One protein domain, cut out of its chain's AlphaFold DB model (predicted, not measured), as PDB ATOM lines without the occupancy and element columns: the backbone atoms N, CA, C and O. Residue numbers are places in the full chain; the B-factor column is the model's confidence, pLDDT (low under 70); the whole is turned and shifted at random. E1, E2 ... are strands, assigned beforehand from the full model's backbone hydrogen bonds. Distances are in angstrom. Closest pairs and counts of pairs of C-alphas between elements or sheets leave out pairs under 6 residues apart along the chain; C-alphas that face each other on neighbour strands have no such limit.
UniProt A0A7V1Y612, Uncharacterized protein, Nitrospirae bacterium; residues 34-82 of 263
ATOM      1  N   PRO A  34     -28.559 -23.710 -18.526       58.97
ATOM      2  CA  PRO A  34     -27.195 -23.224 -18.311       58.97
ATOM      3  C   PRO A  34     -27.175 -21.760 -17.832       58.97
ATOM      4  O   PRO A  34     -26.378 -21.393 -16.968       58.97
ATOM      5  N   GLN A  35     -28.099 -20.951 -18.362       72.44
ATOM      6  CA  GLN A  35     -28.323 -19.555 -18.004       72.44
ATOM      7  C   GLN A  35     -29.828 -19.271 -17.927       72.44
ATOM      8  O   GLN A  35     -30.552 -19.578 -18.873       72.44
ATOM      9  N   VAL A  36     -30.294 -18.627 -16.854       84.19
ATOM     10  CA  VAL A  36     -31.605 -17.956 -16.831       84.19
ATOM     11  C   VAL A  36     -31.356 -16.451 -16.834       84.19
ATOM     12  O   VAL A  36     -30.659 -15.918 -15.968       84.19
ATOM     13  N   SER A  37     -31.891 -15.761 -17.839       85.56
ATOM     14  CA  SER A  37     -31.701 -14.325 -18.060       85.56
ATOM     15  C   SER A  37     -32.974 -13.678 -18.603       85.56
ATOM     16  O   SER A  37     -33.932 -14.375 -18.936       85.56
ATOM     17  N   GLY A  38     -32.978 -12.350 -18.686       88.50
ATOM     18  CA  GLY A  38     -34.089 -11.581 -19.242       88.50
ATOM     19  C   GLY A  38     -35.058 -11.047 -18.190       88.50
ATOM     20  O   GLY A  38     -34.791 -11.080 -16.985       88.50
ATOM     21  N   THR A  39     -36.173 -10.517 -18.685       88.69
ATOM     22  CA  THR A  39     -37.252  -9.890 -17.916       88.69
ATOM     23  C   THR A  39     -38.567 -10.634 -18.162       88.69
ATOM     24  O   THR A  39     -38.713 -11.346 -19.154       88.69
ATOM     25  N   GLY A  40     -39.526 -10.516 -17.244       90.81
ATOM     26  CA  GLY A  40     -40.813 -11.214 -17.324       90.81
ATOM     27  C   GLY A  40     -41.392 -11.497 -15.943       90.81
ATOM     28  O   GLY A  40     -40.829 -11.045 -14.948       90.81
ATOM     29  N   THR A  41     -42.490 -12.249 -15.887       94.25
ATOM     30  CA  THR A  41     -43.150 -12.618 -14.627       94.25
ATOM     31  C   THR A  41     -43.173 -14.132 -14.462       94.25
ATOM     32  O   THR A  41     -43.631 -14.844 -15.354       94.25
ATOM     33  N   LEU A  42     -42.694 -14.623 -13.318       93.06
ATOM     34  CA  LEU A  42     -42.883 -16.002 -12.871       93.06
ATOM     35  C   LEU A  42     -43.896 -16.003 -11.725       93.06
ATOM     36  O   LEU A  42     -43.577 -15.548 -10.631       93.06
ATOM     37  N   ASP A  43     -45.107 -16.488 -11.974       93.88
ATOM     38  CA  ASP A  43     -46.209 -16.435 -11.011       93.88
ATOM     39  C   ASP A  43     -46.685 -17.850 -10.662       93.88
ATOM     40  O   ASP A  43     -47.162 -18.599 -11.514       93.88
ATOM     41  N   ALA A  44     -46.501 -18.215  -9.400       92.44
ATOM     42  CA  ALA A  44     -47.055 -19.391  -8.754       92.44
ATOM     43  C   ALA A  44     -47.801 -18.968  -7.476       92.44
ATOM     44  O   ALA A  44     -47.708 -19.636  -6.445       92.44
ATOM     45  N   SER A  45     -48.511 -17.840  -7.509       91.25
ATOM     46  CA  SER A  45     -49.385 -17.386  -6.428       91.25
ATOM     47  C   SER A  45     -50.594 -18.317  -6.251       91.25
ATOM     48  O   SER A  45     -51.098 -18.941  -7.187       91.25
ATOM     49  N   GLY A  46     -51.026 -18.483  -4.999       86.62
ATOM     50  CA  GLY A  46     -52.180 -19.311  -4.651       86.62
ATOM     51  C   GLY A  46     -53.506 -18.682  -5.077       86.62
ATOM     52  O   GLY A  46     -53.625 -17.463  -5.184       86.62
ATOM     53  N   GLY A  47     -54.536 -19.510  -5.272       82.44
ATOM     54  CA  GLY A  47     -55.877 -19.024  -5.581       82.44
ATOM     55  C   GLY A  47     -56.444 -18.102  -4.493       82.44
ATOM     56  O   GLY A  47     -56.236 -18.312  -3.293       82.44
ATOM     57  N   PHE A  48     -57.211 -17.102  -4.922       78.06
ATOM     58  CA  PHE A  48     -57.943 -16.180  -4.056       78.06
ATOM     59  C   PHE A  48     -59.426 -16.559  -3.991       78.06
ATOM     60  O   PHE A  48     -60.027 -16.889  -5.015       78.06
ATOM     61  N   HIS A  49     -60.045 -16.447  -2.811       68.81
ATOM     62  CA  HIS A  49     -61.505 -16.404  -2.708       68.81
ATOM     63  C   HIS A  49     -61.980 -15.228  -1.857       68.81
ATOM     64  O   HIS A  49     -61.275 -14.735  -0.978       68.81
ATOM     65  N   CYS A  50     -63.214 -14.800  -2.116       66.50
ATOM     66  CA  CYS A  50     -63.767 -13.575  -1.561       66.50
ATOM     67  C   CYS A  50     -64.273 -13.679  -0.108       66.50
ATOM     68  O   CYS A  50     -64.381 -12.633   0.524       66.50
ATOM     69  N   PHE A  51     -64.554 -14.865   0.464       57.69
ATOM     70  CA  PHE A  51     -65.222 -14.967   1.784       57.69
ATOM     71  C   PHE A  51     -65.045 -16.311   2.520       57.69
ATOM     72  O   PHE A  51     -65.694 -17.274   2.102       57.69
ATOM     73  N   PRO A  52     -64.288 -16.419   3.637       56.19
ATOM     74  CA  PRO A  52     -63.561 -15.381   4.365       56.19
ATOM     75  C   PRO A  52     -62.102 -15.310   3.899       56.19
ATOM     76  O   PRO A  52     -61.275 -16.035   4.432       56.19
ATOM     77  N   SER A  53     -61.797 -14.460   2.908       60.41
ATOM     78  CA  SER A  53     -60.439 -14.029   2.508       60.41
ATOM     79  C   SER A  53     -59.293 -15.014   2.809       60.41
ATOM     80  O   SER A  53     -58.298 -14.649   3.436       60.41
ATOM     81  N   ALA A  54     -59.440 -16.274   2.399       62.16
ATOM     82  CA  ALA A  54     -58.402 -17.279   2.542       62.16
ATOM     83  C   ALA A  54     -57.556 -17.276   1.267       62.16
ATOM     84  O   ALA A  54     -57.977 -17.762   0.213       62.16
ATOM     85  N   LEU A  55     -56.363 -16.695   1.362       68.00
ATOM     86  CA  LEU A  55     -55.328 -16.905   0.357       68.00
ATOM     87  C   LEU A  55     -54.877 -18.361   0.454       68.00
ATOM     88  O   LEU A  55     -54.500 -18.821   1.535       68.00
ATOM     89  N   ALA A  56     -54.912 -19.090  -0.661       78.81
ATOM     90  CA  ALA A  56     -54.219 -20.366  -0.704       78.81
ATOM     91  C   ALA A  56     -52.712 -20.140  -0.538       78.81
ATOM     92  O   ALA A  56     -52.177 -19.099  -0.926       78.81
ATOM     93  N   GLY A  57     -52.013 -21.134   0.012       82.19
ATOM     94  CA  GLY A  57     -50.560 -21.071   0.134       82.19
ATOM     95  C   GLY A  57     -49.899 -20.860  -1.238       82.19
ATOM     96  O   GLY A  57     -50.319 -21.501  -2.212       82.19
ATOM     97  N   PRO A  58     -48.871 -19.997  -1.335       86.19
ATOM     98  CA  PRO A  58     -48.142 -19.829  -2.580       86.19
ATOM     99  C   PRO A  58     -47.523 -21.160  -3.013       86.19
ATOM    100  O   PRO A  58     -47.286 -22.064  -2.206       86.19
ATOM    101  N   GLY A  59     -47.293 -21.276  -4.311       90.50
ATOM    102  CA  GLY A  59     -46.579 -22.375  -4.927       90.50
ATOM    103  C   GLY A  59     -45.084 -22.359  -4.611       90.50
ATOM    104  O   GLY A  59     -44.627 -21.777  -3.627       90.50
ATOM    105  N   ARG A  60     -44.275 -23.004  -5.451       90.50
ATOM    106  CA  ARG A  60     -42.809 -22.931  -5.354       90.50
ATOM    107  C   ARG A  60     -42.181 -22.610  -6.691       90.50
ATOM    108  O   ARG A  60     -42.494 -23.257  -7.682       90.50
ATOM    109  N   ILE A  61     -41.231 -21.682  -6.689       92.31
ATOM    110  CA  ILE A  61     -40.402 -21.384  -7.853       92.31
ATOM    111  C   ILE A  61     -38.969 -21.825  -7.549       92.31
ATOM    112  O   ILE A  61     -38.414 -21.507  -6.493       92.31
ATOM    113  N   ARG A  62     -38.367 -22.601  -8.450       90.44
ATOM    114  CA  ARG A  62     -36.970 -23.030  -8.364       90.44
ATOM    115  C   ARG A  62     -36.264 -22.774  -9.686       90.44
ATOM    116  O   ARG A  62     -36.678 -23.306 -10.712       90.44
ATOM    117  N   LEU A  63     -35.209 -21.970  -9.649       88.19
ATOM    118  CA  LEU A  63     -34.368 -21.663 -10.800       88.19
ATOM    119  C   LEU A  63     -32.994 -22.294 -10.596       88.19
ATOM    120  O   LEU A  63     -32.305 -21.994  -9.623       88.19
ATOM    121  N   GLU A  64     -32.574 -23.148 -11.514       80.44
ATOM    122  CA  GLU A  64     -31.281 -23.816 -11.447       80.44
ATOM    123  C   GLU A  64     -30.452 -23.474 -12.681       80.44
ATOM    124  O   GLU A  64     -30.792 -23.884 -13.789       80.44
ATOM    125  N   ALA A  65     -29.371 -22.719 -12.499       73.19
ATOM    126  CA  ALA A  65     -28.432 -22.418 -13.575       73.19
ATOM    127  C   ALA A  65     -27.068 -22.004 -13.045       73.19
ATOM    128  O   ALA A  65     -26.958 -21.475 -11.942       73.19
ATOM    129  N   PHE A  66     -26.044 -22.142 -13.884       58.47
ATOM    130  CA  PHE A  66     -24.709 -21.627 -13.578       58.47
ATOM    131  C   PHE A  66     -24.654 -20.104 -13.644       58.47
ATOM    132  O   PHE A  66     -23.927 -19.472 -12.882       58.47
ATOM    133  N   THR A  67     -25.418 -19.507 -14.559       71.50
ATOM    134  CA  THR A  67     -25.467 -18.056 -14.742       71.50
ATOM    135  C   THR A  67     -26.889 -17.553 -14.545       71.50
ATOM    136  O   THR A  67     -27.742 -17.688 -15.419       71.50
ATOM    137  N   GLN A  68     -27.136 -16.943 -13.386       83.75
ATOM    138  CA  GLN A  68     -28.435 -16.384 -13.022       83.75
ATOM    139  C   GLN A  68     -28.408 -14.865 -13.156       83.75
ATOM    140  O   GLN A  68     -27.814 -14.164 -12.347       83.75
ATOM    141  N   THR A  69     -29.050 -14.375 -14.213       86.94
ATOM    142  CA  THR A  69     -29.144 -12.946 -14.569       86.94
ATOM    143  C   THR A  69     -30.591 -12.532 -14.855       86.94
ATOM    144  O   THR A  69     -30.843 -11.515 -15.495       86.94
ATOM    145  N   PHE A  70     -31.560 -13.339 -14.412       91.38
ATOM    146  CA  PHE A  70     -32.975 -12.994 -14.478       91.38
ATOM    147  C   PHE A  70     -33.241 -11.740 -13.642       91.38
ATOM    148  O   PHE A  70     -32.875 -11.680 -12.470       91.38
ATOM    149  N   THR A  71     -33.872 -10.746 -14.257       92.12
ATOM    150  CA  THR A  71     -34.207  -9.448 -13.642       92.12
ATOM    151  C   THR A  71     -35.710  -9.173 -13.665       92.12
ATOM    152  O   THR A  71     -36.148  -8.058 -13.397       92.12
ATOM    153  N   GLY A  72     -36.512 -10.185 -14.011       91.69
ATOM    154  CA  GLY A  72     -37.965 -10.108 -13.967       91.69
ATOM    155  C   GLY A  72     -38.539 -10.211 -12.552       91.69
ATOM    156  O   GLY A  72     -37.822 -10.317 -11.559       91.69
ATOM    157  N   VAL A  73     -39.866 -10.189 -12.478       95.06
ATOM    158  CA  VAL A  73     -40.641 -10.306 -11.243       95.06
ATOM    159  C   VAL A  73     -41.003 -11.769 -11.008       95.06
ATOM    160  O   VAL A  73     -41.257 -12.526 -11.945       95.06
ATOM    161  N   SER A  74     -41.037 -12.179  -9.748       93.31
ATOM    162  CA  SER A  74     -41.434 -13.527  -9.353       93.31
ATOM    163  C   SER A  74     -42.280 -13.495  -8.091       93.31
ATOM    164  O   SER A  74     -41.877 -12.844  -7.124       93.31
ATOM    165  N   ASP A  75     -43.380 -14.238  -8.079       92.25
ATOM    166  CA  ASP A  75     -44.215 -14.444  -6.899       92.25
ATOM    167  C   ASP A  75     -44.629 -15.922  -6.803       92.25
ATOM    168  O   ASP A  75     -45.323 -16.408  -7.691       92.25
ATOM    169  N   PRO A  76     -44.196 -16.687  -5.784       91.00
ATOM    170  CA  PRO A  76     -43.291 -16.305  -4.700       91.00
ATOM    171  C   PRO A  76     -41.830 -16.165  -5.160       91.00
ATOM    172  O   PRO A  76     -41.451 -16.584  -6.254       91.00
ATOM    173  N   ALA A  77     -40.976 -15.620  -4.290       92.44
ATOM    174  CA  ALA A  77     -39.542 -15.509  -4.557       92.44
ATOM    175  C   ALA A  77     -38.911 -16.885  -4.893       92.44
ATOM    176  O   ALA A  77     -39.160 -17.867  -4.183       92.44
ATOM    177  N   PRO A  78     -38.083 -16.983  -5.949       90.56
ATOM    178  CA  PRO A  78     -37.502 -18.240  -6.374       90.56
ATOM    179  C   PRO A  78     -36.415 -18.706  -5.414       90.56
ATOM    180  O   PRO A  78     -35.536 -17.948  -5.007       90.56
ATOM    181  N   SER A  79     -36.402 -20.007  -5.155       88.50
ATOM    182  CA  SER A  79     -35.188 -20.687  -4.716       88.50
ATOM    183  C   SER A  79     -34.218 -20.787  -5.894       88.50
ATOM    184  O   SER A  79     -34.603 -21.207  -6.985       88.50
ATOM    185  N   VAL A  80     -32.964 -20.389  -5.695       85.94
ATOM    186  CA  VAL A  80     -31.935 -20.431  -6.742       85.94
ATOM    187  C   VAL A  80     -30.890 -21.492  -6.420       85.94
ATOM    188  O   VAL A  80     -30.440 -21.599  -5.282       85.94
ATOM    189  N   SER A  81     -30.497 -22.279  -7.421       78.69
ATOM    190  CA  SER A  81     -29.370 -23.208  -7.327       78.69
ATOM    191  C   SER A  81     -28.347 -22.897  -8.410       78.69
ATOM    192  O   SER A  81     -28.676 -22.919  -9.595       78.69
ATOM    193  N   ALA A  82     -27.097 -22.673  -8.002       72.25
ATOM    194  CA  ALA A  82     -25.954 -22.597  -8.917       72.25
ATOM    195  C   ALA A  82     -25.449 -23.986  -9.358       72.25
ATOM    196  O   ALA A  82     -24.570 -24.094 -10.209       72.25
TER     197      ALA A  82
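Overview. This is residues 34 to 82 of the 263 residues of an uncharacterized protein of Nitrospirae bacterium (UniProt A0A7V1Y612). The chain is wound in two stacked turns, a short solenoid with three sides, and a long arm made within residues 44 to 59 runs out from one corner and folds back. The first turn is E1, E2 and E3, the second is E4, E5 and E6, and each side is one parallel pair of strands: E1 with E4, E2 with E5, E3 with E6. The printed part has 49 residues, with no named helix and six named strands in the order E1 to E6, in three sheets of two strands; the class is all strand, though under half of the residues, 22 of 49, are in named strands. The whole is loose, with a radius of gyration of the C-alphas of 13.6 A, and spans 43 by 18 by 10 A, the arm making much of the length.

Arrangement. E1, residues 35 to 38, is the parallel neighbour of E4, residues 67 to 70, at 21 degrees between their directions. N 69 and O 36, 2.8 A apart, are within hydrogen-bond range. E2, residues 41 to 43, and E5, residues 73 to 75, are parallel at 3 degrees, with N 42 and O 73 within hydrogen-bond range at 2.9 A. E3, residues 60 to 64, and E6, residues 79 to 81, are parallel at 18 degrees, with N 63 and O 79 within hydrogen-bond range at 2.8 A. E4 runs on into E5 across a break of 2 residues, at 89 degrees. The closest C-alphas of E1 and E3 are those of Val 36 and Leu 63, 7.6 A apart; those of E2 and E3 are Leu 42 and Ile 61, 7.8 A apart. E1 and E5 are apart, as are E2 and E4; E4 and E6 are only just apart, with their closest C-alphas at 8.3 A.

Along the chain. E1 begins at C-alpha 35, (-28.323, -19.555, -18.004), and is 9.9 A long. E3, the longest strand by residues, runs 13.1 A from C-alpha 60 at (-42.809, -22.931, -5.354). E4 measures 9.1 A. E6 ends at C-alpha 81, (-29.370, -23.208, -7.327).

Size, cuts and confidence. The two C-alphas farthest apart are those of Phe 51 and Phe 66, at 43.8 A. The printed part has no cut. The link from E2 to E3 is long, with 16 residues; the other links between strands are tight. The mean pLDDT of the printed part is 82.2, and residue 34, residues 49 to 55 and residue 66 are under 70.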